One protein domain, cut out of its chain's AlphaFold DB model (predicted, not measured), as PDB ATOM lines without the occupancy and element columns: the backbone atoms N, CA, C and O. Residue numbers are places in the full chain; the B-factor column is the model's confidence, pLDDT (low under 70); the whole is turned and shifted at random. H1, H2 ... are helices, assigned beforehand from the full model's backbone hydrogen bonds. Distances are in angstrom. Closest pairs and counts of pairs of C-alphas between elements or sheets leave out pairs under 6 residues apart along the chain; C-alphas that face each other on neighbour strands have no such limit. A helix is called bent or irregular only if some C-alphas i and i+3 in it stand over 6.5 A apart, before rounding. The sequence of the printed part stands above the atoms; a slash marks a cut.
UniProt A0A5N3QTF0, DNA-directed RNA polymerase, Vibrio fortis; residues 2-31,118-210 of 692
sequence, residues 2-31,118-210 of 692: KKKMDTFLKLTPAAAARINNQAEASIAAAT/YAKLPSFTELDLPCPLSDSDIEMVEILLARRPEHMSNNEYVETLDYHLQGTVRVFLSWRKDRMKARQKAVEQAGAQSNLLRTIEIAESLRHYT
ATOM      1  N   LYS A   2     123.750 158.985 140.544       29.19
ATOM      2  CA  LYS A   2     124.136 157.561 140.628       29.19
ATOM      3  C   LYS A   2     124.062 157.144 142.103       29.19
ATOM      4  O   LYS A   2     124.759 157.738 142.922       29.19
ATOM      5  N   LYS A   3     123.194 156.181 142.445       35.84
ATOM      6  CA  LYS A   3     123.120 155.607 143.799       35.84
ATOM      7  C   LYS A   3     124.519 155.123 144.191       35.84
ATOM      8  O   LYS A   3     125.097 154.312 143.471       35.84
ATOM      9  N   LYS A   4     125.062 155.618 145.309       36.06
ATOM     10  CA  LYS A   4     126.208 154.973 145.963       36.06
ATOM     11  C   LYS A   4     125.781 153.539 146.286       36.06
ATOM     12  O   LYS A   4     124.810 153.341 147.011       36.06
ATOM     13  N   MET A   5     126.438 152.558 145.676       45.84
ATOM     14  CA  MET A   5     126.325 151.164 146.091       45.84
ATOM     15  C   MET A   5     127.436 150.904 147.096       45.84
ATOM     16  O   MET A   5     128.583 150.686 146.712       45.84
ATOM     17  N   ASP A   6     127.086 150.948 148.374       51.22
ATOM     18  CA  ASP A   6     127.981 150.537 149.446       51.22
ATOM     19  C   ASP A   6     127.797 149.028 149.673       51.22
ATOM     20  O   ASP A   6     126.675 148.525 149.774       51.22
ATOM     21  N   THR A   7     128.903 148.283 149.684       59.75
ATOM     22  CA  THR A   7     128.898 146.829 149.899       59.75
ATOM     23  C   THR A   7     129.308 146.548 151.338       59.75
ATOM     24  O   THR A   7     130.401 146.924 151.750       59.75
ATOM     25  N   PHE A   8     128.443 145.874 152.095       61.09
ATOM     26  CA  PHE A   8     128.674 145.546 153.504       61.09
ATOM     27  C   PHE A   8     128.852 144.038 153.682       61.09
ATOM     28  O   PHE A   8     128.092 143.252 153.111       61.09
ATOM     29  N   LEU A   9     129.804 143.635 154.524       61.09
ATOM     30  CA  LEU A   9     129.828 142.282 155.075       61.09
ATOM     31  C   LEU A   9     128.752 142.189 156.156       61.09
ATOM     32  O   LEU A   9     128.689 143.029 157.051       61.09
ATOM     33  N   LYS A  10     127.892 141.175 156.063       60.91
ATOM     34  CA  LYS A  10     126.828 140.928 157.037       60.91
ATOM     35  C   LYS A  10     127.020 139.550 157.643       60.91
ATOM     36  O   LYS A  10     127.212 138.579 156.911       60.91
ATOM     37  N   LEU A  11     126.923 139.471 158.965       54.56
ATOM     38  CA  LEU A  11     126.681 138.199 159.634       54.56
ATOM     39  C   LEU A  11     125.368 137.622 159.100       54.56
ATOM     40  O   LEU A  11     124.366 138.332 158.992       54.56
ATOM     41  N   THR A  12     125.377 136.346 158.720       64.62
ATOM     42  CA  THR A  12     124.140 135.675 158.317       64.62
ATOM     43  C   THR A  12     123.230 135.538 159.541       64.62
ATOM     44  O   THR A  12     123.748 135.368 160.647       64.62
ATOM     45  N   PRO A  13     121.892 135.556 159.388       56.66
ATOM     46  CA  PRO A  13     120.979 135.330 160.510       56.66
ATOM     47  C   PRO A  13     121.285 134.034 161.271       56.66
ATOM     48  O   PRO A  13     121.259 134.027 162.493       56.66
ATOM     49  N   ALA A  14     121.685 132.969 160.565       59.03
ATOM     50  CA  ALA A  14     122.111 131.711 161.179       59.03
ATOM     51  C   ALA A  14     123.406 131.846 162.002       59.03
ATOM     52  O   ALA A  14     123.497 131.289 163.091       59.03
ATOM     53  N   ALA A  15     124.403 132.596 161.516       60.00
ATOM     54  CA  ALA A  15     125.632 132.847 162.267       60.00
ATOM     55  C   ALA A  15     125.386 133.774 163.470       60.00
ATOM     56  O   ALA A  15     125.908 133.510 164.547       60.00
ATOM     57  N   ALA A  16     124.550 134.805 163.314       60.62
ATOM     58  CA  ALA A  16     124.131 135.681 164.406       60.62
ATOM     59  C   ALA A  16     123.343 134.908 165.477       60.62
ATOM     60  O   ALA A  16     123.666 134.997 166.655       60.62
ATOM     61  N   ALA A  17     122.379 134.075 165.073       58.50
ATOM     62  CA  ALA A  17     121.630 133.207 165.976       58.50
ATOM     63  C   ALA A  17     122.540 132.193 166.679       58.50
ATOM     64  O   ALA A  17     122.364 131.946 167.865       58.50
ATOM     65  N   ARG A  18     123.544 131.635 165.989       58.00
ATOM     66  CA  ARG A  18     124.514 130.711 166.594       58.00
ATOM     67  C   ARG A  18     125.409 131.401 167.627       58.00
ATOM     68  O   ARG A  18     125.586 130.847 168.703       58.00
ATOM     69  N   ILE A  19     125.895 132.612 167.335       58.91
ATOM     70  CA  ILE A  19     126.623 133.458 168.302       58.91
ATOM     71  C   ILE A  19     125.726 133.817 169.497       58.91
ATOM     72  O   ILE A  19     126.185 133.806 170.630       58.91
ATOM     73  N   ASN A  20     124.439 134.081 169.260       53.41
ATOM     74  CA  ASN A  20     123.483 134.462 170.304       53.41
ATOM     75  C   ASN A  20     122.929 133.275 171.121       53.41
ATOM     76  O   ASN A  20     122.381 133.497 172.202       53.41
ATOM     77  N   ASN A  21     123.026 132.037 170.617       52.47
ATOM     78  CA  ASN A  21     122.464 130.832 171.247       52.47
ATOM     79  C   ASN A  21     123.516 129.901 171.867       52.47
ATOM     80  O   ASN A  21     123.137 128.994 172.606       52.47
ATOM     81  N   GLN A  22     124.810 130.086 171.593       46.25
ATOM     82  CA  GLN A  22     125.878 129.289 172.200       46.25
ATOM     83  C   GLN A  22     126.799 130.187 173.026       46.25
ATOM     84  O   GLN A  22     127.375 131.136 172.509       46.25
ATOM     85  N   ALA A  23     126.991 129.824 174.298       42.25
ATOM     86  CA  ALA A  23     127.986 130.400 175.212       42.25
ATOM     87  C   ALA A  23     129.449 130.215 174.738       42.25
ATOM     88  O   ALA A  23     130.376 130.639 175.416       42.25
ATOM     89  N   GLU A  24     129.665 129.596 173.575       44.38
ATOM     90  CA  GLU A  24     130.966 129.357 172.946       44.38
ATOM     91  C   GLU A  24     131.279 130.394 171.857       44.38
ATOM     92  O   GLU A  24     131.788 130.064 170.782       44.38
ATOM     93  N   ALA A  25     131.025 131.678 172.109       43.72
ATOM     94  CA  ALA A  25     131.587 132.745 171.283       43.72
ATOM     95  C   ALA A  25     133.071 132.956 171.628       43.72
ATOM     96  O   ALA A  25     133.484 134.067 171.917       43.72
ATOM     97  N   SER A  26     133.859 131.875 171.575       45.41
ATOM     98  CA  SER A  26     135.279 131.833 171.926       45.41
ATOM     99  C   SER A  26     135.993 133.132 171.537       45.41
ATOM    100  O   SER A  26     136.146 133.435 170.348       45.41
ATOM    101  N   ILE A  27     136.509 133.842 172.546       47.25
ATOM    102  CA  ILE A  27     137.503 134.934 172.455       47.25
ATOM    103  C   ILE A  27     138.626 134.643 171.429       47.25
ATOM    104  O   ILE A  27     139.247 135.562 170.894       47.25
ATOM    105  N   ALA A  28     138.852 133.371 171.090       45.75
ATOM    106  CA  ALA A  28     139.888 132.851 170.202       45.75
ATOM    107  C   ALA A  28     139.949 133.439 168.773       45.75
ATOM    108  O   ALA A  28     140.936 133.200 168.082       45.75
ATOM    109  N   ALA A  29     138.949 134.193 168.300       42.00
ATOM    110  CA  ALA A  29     138.901 134.652 166.905       42.00
ATOM    111  C   ALA A  29     139.255 136.132 166.653       42.00
ATOM    112  O   ALA A  29     139.166 136.570 165.506       42.00
ATOM    113  N   ALA A  30     139.666 136.927 167.649       43.03
ATOM    114  CA  ALA A  30     140.096 138.301 167.373       43.03
ATOM    115  C   ALA A  30     141.304 138.734 168.204       43.03
ATOM    116  O   ALA A  30     141.356 138.559 169.414       43.03
ATOM    117  N   THR A  31     142.239 139.381 167.515       53.03
ATOM    118  CA  THR A  31     143.391 140.172 167.969       53.03
ATOM    119  C   THR A  31     142.999 141.370 168.858       53.03
ATOM    120  O   THR A  31     143.509 142.480 168.703       53.03
ATOM    121  N   TYR A 118     116.029 146.399 179.024       92.12
ATOM    122  CA  TYR A 118     116.363 146.836 180.380       92.12
ATOM    123  C   TYR A 118     117.253 148.074 180.319       92.12
ATOM    124  O   TYR A 118     118.342 148.024 179.737       92.12
ATOM    125  N   ALA A 119     116.796 149.171 180.926       92.81
ATOM    126  CA  ALA A 119     117.490 150.455 180.930       92.81
ATOM    127  C   ALA A 119     118.025 150.831 179.527       92.81
ATOM    128  O   ALA A 119     117.298 150.813 178.534       92.81
ATOM    129  N   LYS A 120     119.323 151.151 179.435       89.25
ATOM    130  CA  LYS A 120     120.014 151.538 178.195       89.25
ATOM    131  C   LYS A 120     120.711 150.363 177.482       89.25
ATOM    132  O   LYS A 120     121.524 150.603 176.590       89.25
ATOM    133  N   LEU A 121     120.434 149.106 177.850       92.69
ATOM    134  CA  LEU A 121     120.999 147.935 177.161       92.69
ATOM    135  C   LEU A 121     120.350 147.723 175.784       92.69
ATOM    136  O   LEU A 121     119.198 148.116 175.580       92.69
ATOM    137  N   PRO A 122     121.043 147.080 174.824       89.44
ATOM    138  CA  PRO A 122     120.407 146.616 173.598       89.44
ATOM    139  C   PRO A 122     119.242 145.666 173.911       89.44
ATOM    140  O   PRO A 122     119.366 144.760 174.735       89.44
ATOM    141  N   SER A 123     118.112 145.855 173.225       84.88
ATOM    142  CA  SER A 123     116.995 144.904 173.281       84.88
ATOM    143  C   SER A 123     117.415 143.557 172.686       84.88
ATOM    144  O   SER A 123     118.224 143.527 171.759       84.88
ATOM    145  N   PHE A 124     116.847 142.450 173.167       81.69
ATOM    146  CA  PHE A 124     116.990 141.108 172.576       81.69
ATOM    147  C   PHE A 124     115.706 140.608 171.896       81.69
ATOM    148  O   PHE A 124     115.681 139.491 171.386       81.69
ATOM    149  N   THR A 125     114.667 141.442 171.847       78.44
ATOM    150  CA  THR A 125     113.415 141.156 171.139       78.44
ATOM    151  C   THR A 125     113.623 141.239 169.625       78.44
ATOM    152  O   THR A 125     114.326 142.133 169.140       78.44
ATOM    153  N   GLU A 126     113.006 140.323 168.875       72.00
ATOM    154  CA  GLU A 126     113.035 140.343 167.412       72.00
ATOM    155  C   GLU A 126     112.269 141.552 166.856       72.00
ATOM    156  O   GLU A 126     111.165 141.873 167.292       72.00
ATOM    157  N   LEU A 127     112.872 142.226 165.876       73.19
ATOM    158  CA  LEU A 127     112.257 143.318 165.124       73.19
ATOM    159  C   LEU A 127     111.698 142.770 163.806       73.19
ATOM    160  O   LEU A 127     112.303 142.972 162.748       73.19
ATOM    161  N   ASP A 128     110.575 142.055 163.862       71.69
ATOM    162  CA  ASP A 128     109.831 141.699 162.650       71.69
ATOM    163  C   ASP A 128     108.768 142.759 162.327       71.69
ATOM    164  O   ASP A 128     108.157 143.348 163.219       71.69
ATOM    165  N   LEU A 129     108.574 143.025 161.035       81.19
ATOM    166  CA  LEU A 129     107.570 143.964 160.538       81.19
ATOM    167  C   LEU A 129     106.809 143.306 159.375       81.19
ATOM    168  O   LEU A 129     107.195 143.493 158.208       81.19
ATOM    169  N   PRO A 130     105.763 142.509 159.672       85.38
ATOM    170  CA  PRO A 130     104.987 141.824 158.644       85.38
ATOM    171  C   PRO A 130     104.324 142.829 157.697       85.38
ATOM    172  O   PRO A 130     104.068 143.979 158.063       85.38
ATOM    173  N   CYS A 131     104.090 142.416 156.450       85.50
ATOM    174  CA  CYS A 131     103.365 143.255 155.500       85.50
ATOM    175  C   CYS A 131     101.889 143.324 155.915       85.50
ATOM    176  O   CYS A 131     101.307 142.272 156.168       85.50
ATOM    177  N   PRO A 132     101.271 144.517 155.976       88.44
ATOM    178  CA  PRO A 132      99.848 144.635 156.289       88.44
ATOM    179  C   PRO A 132      98.939 144.227 155.116       88.44
ATOM    180  O   PRO A 132      97.724 144.185 155.282       88.44
ATOM    181  N   LEU A 133      99.504 143.979 153.929       89.19
ATOM    182  CA  LEU A 133      98.774 143.596 152.723       89.19
ATOM    183  C   LEU A 133      98.699 142.076 152.567       89.19
ATOM    184  O   LEU A 133      99.582 141.356 153.034       89.19
ATOM    185  N   SER A 134      97.665 141.606 151.866       91.31
ATOM    186  CA  SER A 134      97.565 140.203 151.459       91.31
ATOM    187  C   SER A 134      98.649 139.845 150.436       91.31
ATOM    188  O   SER A 134      99.124 140.714 149.702       91.31
ATOM    189  N   ASP A 135      99.009 138.565 150.327       89.88
ATOM    190  CA  ASP A 135      99.999 138.112 149.337       89.88
ATOM    191  C   ASP A 135      99.592 138.475 147.897       89.88
ATOM    192  O   ASP A 135     100.436 138.885 147.100       89.88
ATOM    193  N   SER A 136      98.291 138.418 147.580       88.62
ATOM    194  CA  SER A 136      97.761 138.833 146.275       88.62
ATOM    195  C   SER A 136      97.923 140.331 146.013       88.62
ATOM    196  O   SER A 136      98.252 140.729 144.895       88.62
ATOM    197  N   ASP A 137      97.723 141.171 147.032       90.12
ATOM    198  CA  ASP A 137      97.924 142.617 146.906       90.12
ATOM    199  C   ASP A 137      99.409 142.954 146.750       90.12
ATOM    200  O   ASP A 137      99.763 143.834 145.968       90.12
ATOM    201  N   ILE A 138     100.287 142.242 147.463       89.50
ATOM    202  CA  ILE A 138     101.741 142.394 147.340       89.50
ATOM    203  C   ILE A 138     102.184 142.083 145.911       89.50
ATOM    204  O   ILE A 138     102.853 142.911 145.293       89.50
ATOM    205  N   GLU A 139     101.787 140.929 145.371       90.62
ATOM    206  CA  GLU A 139     102.141 140.519 144.010       90.62
ATOM    207  C   GLU A 139     101.643 141.537 142.974       90.62
ATOM    208  O   GLU A 139     102.396 141.979 142.102       90.62
ATOM    209  N   MET A 140     100.393 141.984 143.117       91.62
ATOM    210  CA  MET A 140      99.802 143.004 142.254       91.62
ATOM    211  C   MET A 140     100.590 144.322 142.303       91.62
ATOM    212  O   MET A 140     100.951 144.867 141.253       91.62
ATOM    213  N   VAL A 141     100.928 144.817 143.498       90.25
ATOM    214  CA  VAL A 141     101.703 146.055 143.656       90.25
ATOM    215  C   VAL A 141     103.121 145.912 143.099       90.25
ATOM    216  O   VAL A 141     103.627 146.846 142.473       90.25
ATOM    217  N   GLU A 142     103.780 144.768 143.285       90.06
ATOM    218  CA  GLU A 142     105.111 144.521 142.723       90.06
ATOM    219  C   GLU A 142     105.094 144.544 141.191       90.06
ATOM    220  O   GLU A 142     105.961 145.180 140.581       90.06
ATOM    221  N   ILE A 143     104.075 143.943 140.565       91.56
ATOM    222  CA  ILE A 143     103.871 143.995 139.112       91.56
ATOM    223  C   ILE A 143     103.658 145.438 138.643       91.56
ATOM    224  O   ILE A 143     104.268 145.856 137.655       91.56
ATOM    225  N   LEU A 144     102.824 146.217 139.342       89.69
ATOM    226  CA  LEU A 144     102.598 147.630 139.019       89.69
ATOM    227  C   LEU A 144     103.900 148.433 139.109       89.69
ATOM    228  O   LEU A 144     104.295 149.096 138.151       89.69
ATOM    229  N   LEU A 145     104.624 148.336 140.226       87.81
ATOM    230  CA  LEU A 145     105.873 149.073 140.426       87.81
ATOM    231  C   LEU A 145     106.979 148.653 139.446       87.81
ATOM    232  O   LEU A 145     107.826 149.481 139.110       87.81
ATOM    233  N   ALA A 146     106.975 147.408 138.962       89.00
ATOM    234  CA  ALA A 146     107.891 146.945 137.919       89.00
ATOM    235  C   ALA A 146     107.597 147.563 136.540       89.00
ATOM    236  O   ALA A 146     108.512 147.718 135.735       89.00
ATOM    237  N   ARG A 147     106.340 147.950 136.273       89.31
ATOM    238  CA  ARG A 147     105.914 148.629 135.032       89.31
ATOM    239  C   ARG A 147     106.126 150.143 135.061       89.31
ATOM    240  O   ARG A 147     105.909 150.807 134.048       89.31
ATOM    241  N   ARG A 148     106.550 150.695 136.199       90.94
ATOM    242  CA  ARG A 148     106.838 152.121 136.363       90.94
ATOM    243  C   ARG A 148     107.912 152.588 135.363       90.94
ATOM    244  O   ARG A 148     109.021 152.050 135.395       90.94
ATOM    245  N   PRO A 149     107.655 153.634 134.556       88.25
ATOM    246  CA  PRO A 149     108.669 154.215 133.679       88.25
ATOM    247  C   PRO A 149     109.904 154.700 134.453       88.25
ATOM    248  O   PRO A 149     109.776 155.310 135.513       88.25
ATOM    249  N   GLU A 150     111.110 154.486 133.915       83.56
ATOM    250  CA  GLU A 150     112.363 154.823 134.618       83.56
ATOM    251  C   GLU A 150     112.498 156.310 134.983       83.56
ATOM    252  O   GLU A 150     113.134 156.641 135.985       83.56
ATOM    253  N   HIS A 151     111.900 157.198 134.183       84.75
ATOM    254  CA  HIS A 151     111.943 158.646 134.390       84.75
ATOM    255  C   HIS A 151     110.965 159.143 135.466       84.75
ATOM    256  O   HIS A 151     111.110 160.274 135.914       84.75
ATOM    257  N   MET A 152     110.000 158.319 135.896       82.88
ATOM    258  CA  MET A 152     109.024 158.682 136.926       82.88
ATOM    259  C   MET A 152     109.489 158.238 138.313       82.88
ATOM    260  O   MET A 152     110.003 157.130 138.516       82.88
ATOM    261  N   SER A 153     109.265 159.081 139.317       81.50
ATOM    262  CA  SER A 153     109.351 158.690 140.723       81.50
ATOM    263  C   SER A 153     108.210 157.734 141.099       81.50
ATOM    264  O   SER A 153     107.246 157.551 140.360       81.50
ATOM    265  N   ASN A 154     108.327 157.072 142.255       79.62
ATOM    266  CA  ASN A 154     107.239 156.217 142.738       79.62
ATOM    267  C   ASN A 154     105.965 157.027 142.989       79.62
ATOM    268  O   ASN A 154     104.895 156.556 142.636       79.62
ATOM    269  N   ASN A 155     106.087 158.237 143.538       78.00
ATOM    270  CA  ASN A 155     104.940 159.079 143.867       78.00
ATOM    271  C   ASN A 155     104.216 159.548 142.604       78.00
ATOM    272  O   ASN A 155     103.011 159.374 142.512       78.00
ATOM    273  N   GLU A 156     104.951 160.039 141.601       82.62
ATOM    274  CA  GLU A 156     104.358 160.434 140.313       82.62
ATOM    275  C   GLU A 156     103.651 159.260 139.637       82.62
ATOM    276  O   GLU A 156     102.558 159.423 139.111       82.62
ATOM    277  N   TYR A 157     104.241 158.062 139.690       86.88
ATOM    278  CA  TYR A 157     103.607 156.875 139.130       86.88
ATOM    279  C   TYR A 157     102.332 156.487 139.877       86.88
ATOM    280  O   TYR A 157     101.342 156.154 139.233       86.88
ATOM    281  N   VAL A 158     102.323 156.572 141.213       86.75
ATOM    282  CA  VAL A 158     101.116 156.307 142.007       86.75
ATOM    283  C   VAL A 158      99.964 157.222 141.590       86.75
ATOM    284  O   VAL A 158      98.858 156.721 141.435       86.75
ATOM    285  N   GLU A 159     100.206 158.509 141.330       87.38
ATOM    286  CA  GLU A 159      99.151 159.438 140.883       87.38
ATOM    287  C   GLU A 159      98.530 159.053 139.528       87.38
ATOM    288  O   GLU A 159      97.401 159.437 139.237       87.38
ATOM    289  N   THR A 160      99.239 158.276 138.698       88.06
ATOM    290  CA  THR A 160      98.711 157.775 137.412       88.06
ATOM    291  C   THR A 160      97.826 156.535 137.548       88.06
ATOM    292  O   THR A 160      97.186 156.139 136.575       88.06
ATOM    293  N   LEU A 161      97.805 155.897 138.723       88.94
ATOM    294  CA  LEU A 161      97.016 154.694 138.976       88.94
ATOM    295  C   LEU A 161      95.577 155.043 139.358       88.94
ATOM    296  O   LEU A 161      95.308 156.109 139.917       88.94
ATOM    297  N   ASP A 162      94.664 154.096 139.140       88.94
ATOM    298  CA  ASP A 162      93.285 154.214 139.608       88.94
ATOM    299  C   ASP A 162      93.237 154.460 141.120       88.94
ATOM    300  O   ASP A 162      93.960 153.822 141.888       88.94
ATOM    301  N   TYR A 163      92.326 155.336 141.554       81.75
ATOM    302  CA  TYR A 163      92.210 155.793 142.945       81.75
ATOM    303  C   TYR A 163      92.228 154.654 143.983       81.75
ATOM    304  O   TYR A 163      92.877 154.756 145.021       81.75
ATOM    305  N   HIS A 164      91.569 153.531 143.683       80.25
ATOM    306  CA  HIS A 164      91.515 152.365 144.567       80.25
ATOM    307  C   HIS A 164      92.869 151.638 144.713       80.25
ATOM    308  O   HIS A 164      93.154 151.095 145.777       80.25
ATOM    309  N   LEU A 165      93.729 151.664 143.687       85.56
ATOM    310  CA  LEU A 165      95.075 151.079 143.720       85.56
ATOM    311  C   LEU A 165      96.083 151.996 144.412       85.56
ATOM    312  O   LEU A 165      97.048 151.510 145.004       85.56
ATOM    313  N   GLN A 166      95.860 153.313 144.371       86.50
ATOM    314  CA  GLN A 166      96.759 154.284 144.995       86.50
ATOM    315  C   GLN A 166      96.944 153.997 146.487       86.50
ATOM    316  O   GLN A 166      98.075 153.992 146.973       86.50
ATOM    317  N   GLY A 167      95.853 153.702 147.201       83.50
ATOM    318  CA  GLY A 167      95.889 153.357 148.624       83.50
ATOM    319  C   GLY A 167      96.772 152.139 148.901       83.50
ATOM    320  O   GLY A 167      97.717 152.227 149.686       83.50
ATOM    321  N   THR A 168      96.527 151.029 148.202       87.12
ATOM    322  CA  THR A 168      97.281 149.776 148.362       87.12
ATOM    323  C   THR A 168      98.766 149.956 148.037       87.12
ATOM    324  O   THR A 168      99.629 149.540 148.812       87.12
ATOM    325  N   VAL A 169      99.095 150.651 146.940       87.62
ATOM    326  CA  VAL A 169     100.492 150.919 146.559       87.62
ATOM    327  C   VAL A 169     101.180 151.834 147.578       87.62
ATOM    328  O   VAL A 169     102.334 151.582 147.935       87.62
ATOM    329  N   ARG A 170     100.497 152.863 148.102       86.38
ATOM    330  CA  ARG A 170     101.039 153.742 149.157       86.38
ATOM    331  C   ARG A 170     101.310 152.970 150.449       86.38
ATOM    332  O   ARG A 170     102.395 153.118 151.012       86.38
ATOM    333  N   VAL A 171     100.394 152.095 150.875       86.06
ATOM    334  CA  VAL A 171     100.592 151.210 152.038       86.06
ATOM    335  C   VAL A 171     101.814 150.311 151.836       86.06
ATOM    336  O   VAL A 171     102.667 150.230 152.720       86.06
ATOM    337  N   PHE A 172     101.964 149.696 150.659       88.62
ATOM    338  CA  PHE A 172     103.120 148.851 150.351       88.62
ATOM    339  C   PHE A 172     104.447 149.624 150.351       88.62
ATOM    340  O   PHE A 172     105.444 149.161 150.908       88.62
ATOM    341  N   LEU A 173     104.486 150.806 149.724       85.00
ATOM    342  CA  LEU A 173     105.684 151.648 149.672       85.00
ATOM    343  C   LEU A 173     106.090 152.138 151.068       85.00
ATOM    344  O   LEU A 173     107.283 152.108 151.392       85.00
ATOM    345  N   SER A 174     105.111 152.522 151.891       82.00
ATOM    346  CA  SER A 174     105.315 152.891 153.293       82.00
ATOM    347  C   SER A 174     105.866 151.711 154.100       82.00
ATOM    348  O   SER A 174     106.960 151.800 154.661       82.00
ATOM    349  N   TRP A 175     105.223 150.537 154.022       87.38
ATOM    350  CA  TRP A 175     105.726 149.318 154.661       87.38
ATOM    351  C   TRP A 175     107.141 148.960 154.200       87.38
ATOM    352  O   TRP A 175     107.992 148.615 155.014       87.38
ATOM    353  N   ARG A 176     107.455 149.065 152.903       84.38
ATOM    354  CA  ARG A 176     108.798 148.769 152.382       84.38
ATOM    355  C   ARG A 176     109.848 149.725 152.957       84.38
ATOM    356  O   ARG A 176     110.965 149.290 153.251       84.38
ATOM    357  N   LYS A 177     109.508 151.008 153.117       81.81
ATOM    358  CA  LYS A 177     110.353 152.027 153.760       81.81
ATOM    359  C   LYS A 177     110.581 151.673 155.232       81.81
ATOM    360  O   LYS A 177     111.733 151.636 155.669       81.81
ATOM    361  N   ASP A 178     109.530 151.320 155.961       80.19
ATOM    362  CA  ASP A 178     109.619 150.991 157.385       80.19
ATOM    363  C   ASP A 178     110.292 149.644 157.648       80.19
ATOM    364  O   ASP A 178     111.128 149.542 158.543       80.19
ATOM    365  N   ARG A 179     110.082 148.642 156.792       83.88
ATOM    366  CA  ARG A 179     110.813 147.368 156.827       83.88
ATOM    367  C   ARG A 179     112.305 147.567 156.589       83.88
ATOM    368  O   ARG A 179     113.123 146.892 157.210       83.88
ATOM    369  N   MET A 180     112.691 148.478 155.695       78.38
ATOM    370  CA  MET A 180     114.101 148.820 155.491       78.38
ATOM    371  C   MET A 180     114.707 149.489 156.730       78.38
ATOM    372  O   MET A 180     115.811 149.110 157.123       78.38
ATOM    373  N   LYS A 181     113.984 150.414 157.379       78.94
ATOM    374  CA  LYS A 181     114.403 151.010 158.661       78.94
ATOM    375  C   LYS A 181     114.518 149.951 159.763       78.94
ATOM    376  O   LYS A 181     115.534 149.903 160.447       78.94
ATOM    377  N   ALA A 182     113.528 149.067 159.894       81.06
ATOM    378  CA  ALA A 182     113.523 147.980 160.872       81.06
ATOM    379  C   ALA A 182     114.706 147.023 160.663       81.06
ATOM    380  O   ALA A 182     115.401 146.685 161.614       81.06
ATOM    381  N   ARG A 183     115.014 146.662 159.409       79.50
ATOM    382  CA  ARG A 183     116.199 145.857 159.065       79.50
ATOM    383  C   ARG A 183     117.508 146.547 159.436       79.50
ATOM    384  O   ARG A 183     118.409 145.882 159.936       79.50
ATOM    385  N   GLN A 184     117.629 147.846 159.172       76.50
ATOM    386  CA  GLN A 184     118.815 148.613 159.552       76.50
ATOM    387  C   GLN A 184     118.977 148.636 161.079       76.50
ATOM    388  O   GLN A 184     120.042 148.288 161.587       76.50
ATOM    389  N   LYS A 185     117.890 148.918 161.804       79.62
ATOM    390  CA  LYS A 185     117.847 148.889 163.270       79.62
ATOM    391  C   LYS A 185     118.193 147.508 163.834       79.62
ATOM    392  O   LYS A 185     118.938 147.425 164.800       79.62
ATOM    393  N   ALA A 186     117.726 146.427 163.209       80.12
ATOM    394  CA  ALA A 186     118.060 145.060 163.612       80.12
ATOM    395  C   ALA A 186     119.558 144.745 163.451       80.12
ATOM    396  O   ALA A 186     120.131 144.052 164.288       80.12
ATOM    397  N   VAL A 187     120.217 145.272 162.411       77.06
ATOM    398  CA  VAL A 187     121.674 145.132 162.231       77.06
ATOM    399  C   VAL A 187     122.439 145.900 163.310       77.06
ATOM    400  O   VAL A 187     123.367 145.353 163.903       77.06
ATOM    401  N   GLU A 188     122.045 147.144 163.587       79.31
ATOM    402  CA  GLU A 188     122.639 147.965 164.651       79.31
ATOM    403  C   GLU A 188     122.452 147.314 166.029       79.31
ATOM    404  O   GLU A 188     123.408 147.187 166.796       79.31
ATOM    405  N   GLN A 189     121.246 146.811 166.303       82.56
ATOM    406  CA  GLN A 189     120.907 146.076 167.518       82.56
ATOM    407  C   GLN A 189     121.744 144.799 167.653       82.56
ATOM    408  O   GLN A 189     122.313 144.574 168.717       82.56
ATOM    409  N   ALA A 190     121.899 144.001 166.592       79.06
ATOM    410  CA  ALA A 190     122.742 142.803 166.614       79.06
ATOM    411  C   ALA A 190     124.223 143.129 166.886       79.06
ATOM    412  O   ALA A 190     124.898 142.405 167.618       79.06
ATOM    413  N   GLY A 191     124.731 144.241 166.339       80.44
ATOM    414  CA  GLY A 191     126.074 144.738 166.646       80.44
ATOM    415  C   GLY A 191     126.234 145.111 168.123       80.44
ATOM    416  O   GLY A 191     127.183 144.671 168.772       80.44
ATOM    417  N   ALA A 192     125.274 145.859 168.673       85.50
ATOM    418  CA  ALA A 192     125.268 146.247 170.082       85.50
ATOM    419  C   ALA A 192     125.137 145.038 171.031       85.50
ATOM    420  O   ALA A 192     125.856 144.964 172.024       85.50
ATOM    421  N   GLN A 193     124.282 144.062 170.702       85.25
ATOM    422  CA  GLN A 193     124.158 142.792 171.433       85.25
ATOM    423  C   GLN A 193     125.487 142.030 171.461       85.25
ATOM    424  O   GLN A 193     125.931 141.607 172.523       85.25
ATOM    425  N   SER A 194     126.144 141.888 170.304       83.94
ATOM    426  CA  SER A 194     127.441 141.210 170.190       83.94
ATOM    427  C   SER A 194     128.512 141.878 171.060       83.94
ATOM    428  O   SER A 194     129.242 141.192 171.775       83.94
ATOM    429  N   ASN A 195     128.581 143.214 171.058       86.75
ATOM    430  CA  ASN A 195     129.528 143.955 171.895       86.75
ATOM    431  C   ASN A 195     129.244 143.773 173.394       86.75
ATOM    432  O   ASN A 195     130.185 143.564 174.163       86.75
ATOM    433  N   LEU A 196     127.971 143.793 173.806       89.94
ATOM    434  CA  LEU A 196     127.571 143.539 175.193       89.94
ATOM    435  C   LEU A 196     127.970 142.128 175.645       89.94
ATOM    436  O   LEU A 196     128.597 141.971 176.691       89.94
ATOM    437  N   LEU A 197     127.652 141.105 174.847       88.81
ATOM    438  CA  LEU A 197     127.969 139.711 175.169       88.81
ATOM    439  C   LEU A 197     129.481 139.489 175.306       88.81
ATOM    440  O   LEU A 197     129.924 138.894 176.284       88.81
ATOM    441  N   ARG A 198     130.283 140.039 174.386       88.19
ATOM    442  CA  ARG A 198     131.752 139.967 174.459       88.19
ATOM    443  C   ARG A 198     132.316 140.717 175.666       88.19
ATOM    444  O   ARG A 198     133.289 140.271 176.261       88.19
ATOM    445  N   THR A 199     131.721 141.849 176.035       91.88
ATOM    446  CA  THR A 199     132.112 142.602 177.237       91.88
ATOM    447  C   THR A 199     131.874 141.777 178.499       91.88
ATOM    448  O   THR A 199     132.764 141.695 179.343       91.88
ATOM    449  N   ILE A 200     130.711 141.125 178.601       94.00
ATOM    450  CA  ILE A 200     130.381 140.213 179.703       94.00
ATOM    451  C   ILE A 200     131.359 139.034 179.740       94.00
ATOM    452  O   ILE A 200     131.840 138.693 180.813       94.00
ATOM    453  N   GLU A 201     131.702 138.445 178.594       91.44
ATOM    454  CA  GLU A 201     132.662 137.335 178.516       91.44
ATOM    455  C   GLU A 201     134.071 137.749 178.978       91.44
ATOM    456  O   GLU A 201     134.702 137.044 179.766       91.44
ATOM    457  N   ILE A 202     134.544 138.929 178.556       93.06
ATOM    458  CA  ILE A 202     135.818 139.490 179.029       93.06
ATOM    459  C   ILE A 202     135.765 139.709 180.544       93.06
ATOM    460  O   ILE A 202     136.670 139.264 181.247       93.06
ATOM    461  N   ALA A 203     134.712 140.347 181.062       96.06
ATOM    462  CA  ALA A 203     134.553 140.582 182.495       96.06
ATOM    463  C   ALA A 203     134.489 139.268 183.297       96.06
ATOM    464  O   ALA A 203     135.137 139.154 184.335       96.06
ATOM    465  N   GLU A 204     133.788 138.249 182.792       95.94
ATOM    466  CA  GLU A 204     133.726 136.913 183.393       95.94
ATOM    467  C   GLU A 204     135.111 136.268 183.468       95.94
ATOM    468  O   GLU A 204     135.496 135.779 184.528       95.94
ATOM    469  N   SER A 205     135.905 136.339 182.395       94.94
ATOM    470  CA  SER A 205     137.274 135.804 182.393       94.94
ATOM    471  C   SER A 205     138.205 136.508 183.394       94.94
ATOM    472  O   SER A 205     139.200 135.929 183.833       94.94
ATOM    473  N   LEU A 206     137.872 137.747 183.775       96.31
ATOM    474  CA  LEU A 206     138.662 138.578 184.679       96.31
ATOM    475  C   LEU A 206     138.149 138.572 186.131       96.31
ATOM    476  O   LEU A 206     138.815 139.121 187.006       96.31
ATOM    477  N   ARG A 207     137.004 137.932 186.419       96.81
ATOM    478  CA  ARG A 207     136.291 138.043 187.710       96.81
ATOM    479  C   ARG A 207     137.088 137.602 188.941       96.81
ATOM    480  O   ARG A 207     136.743 137.978 190.055       96.81
ATOM    481  N   HIS A 208     138.101 136.758 188.751       96.56
ATOM    482  CA  HIS A 208     138.906 136.182 189.832       96.56
ATOM    483  C   HIS A 208     140.180 136.979 190.132       96.56
ATOM    484  O   HIS A 208     140.825 136.726 191.148       96.56
ATOM    485  N   TYR A 209     140.561 137.922 189.267       97.69
ATOM    486  CA  TYR A 209     141.751 138.735 189.485       97.69
ATOM    487  C   TYR A 209     141.436 139.873 190.452       97.69
ATOM    488  O   TYR A 209     140.467 140.610 190.279       97.69
ATOM    489  N   THR A 210     142.289 140.037 191.459       96.50
ATOM    490  CA  THR A 210     142.173 141.130 192.434       96.50
ATOM    491  C   THR A 210     142.488 142.486 191.820       96.50
ATOM    492  O   THR A 210     141.906 143.477 192.242       96.50
TER     493      THR A 210
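AT A GLANCE: This is residues 2 to 31 and 118 to 210 of the 692 residues of the protein "DNA-directed RNA polymerase" of Vibrio fortis (UniProt A0A5N3QTF0). One long helix, H4, makes the length of a rod, and at its first end the short helices H2 and H3 form a small head, H3 folding back on H4 as a helical hairpin and H2 lying across it. Residues 118 to 134, with no named element, run beside part of H4 toward H2, while H1 is near H4 farther along it and residues 2 to 9 stick out freely. The printed part has 123 residues with four named helices, in the order H1, H2, H3, H4, and no named strand; the class is all helix. It is extended, with a radius of gyration of the C-alphas of 21.4 A and spans of 73 by 32 by 25 A.

IN THESE COORDINATES: The printed part begins at Lys 2, and its first helix is H1, residues 13 to 21, with C-alpha 13 at (120.979, 135.330, 160.510). After the cut comes H2, residues 135 to 146, 16.5 A from first to last C-alpha. H3, residues 154 to 159, is 8.9 A long. H4, residues 163 to 206, measures 64.8 A, from C-alpha 163 at (92.210, 155.793, 142.945) to C-alpha 206 at (138.662, 138.578, 184.679). H4 is neither bent nor irregular, but only just: C-alphas 164 and 167 are 6.0 A apart.

HOW THE PARTS SIT: H1 is close to H4 but not clearly touching, the closest C-alphas being those of Ala 16 and Ala 190, 7.6 A apart. Their lines stand at a steep tilt of 39 degrees and run the same way. H1 is apart from H2 and from H3. H2 touches H4 with residues 137 to 141 alone, which meet residues 168 to 172 of H4; the closest C-alphas are those of Val 141 and Val 169, 5.8 A apart, and the lines are about perpendicular at 78 degrees. H2 and H3 are close but not clearly touching, with the C-alphas of Leu 145 and Asn 154 closest at 7.6 A, and about perpendicular at 79 degrees. H3 and H4 form a hairpin: they touch, with the C-alphas of Val 158 and Gln 166 closest at 5.7 A, at a shallow tilt of 26 degrees, opposite ways. H4 touches H3 with residues 166 to 170 alone. Every O i to N i+4 pair is within hydrogen-bond range in H1, H2 and H3, and 38 of 40 are in H4.

THE WHOLE: The two C-alphas farthest apart are those of Asp 162 and Thr 210, at 73.2 A. Residues 32 to 117 are not printed, and C-alphas 31 and 118 are 30.5 A apart across this cut, which lies in the link from H1 to H2. Of the links that are printed whole, H2 to H3 is short and H3 to H4 is tight. The mean pLDDT of the printed part is 77.7, and residues 2 to 31 are under 70.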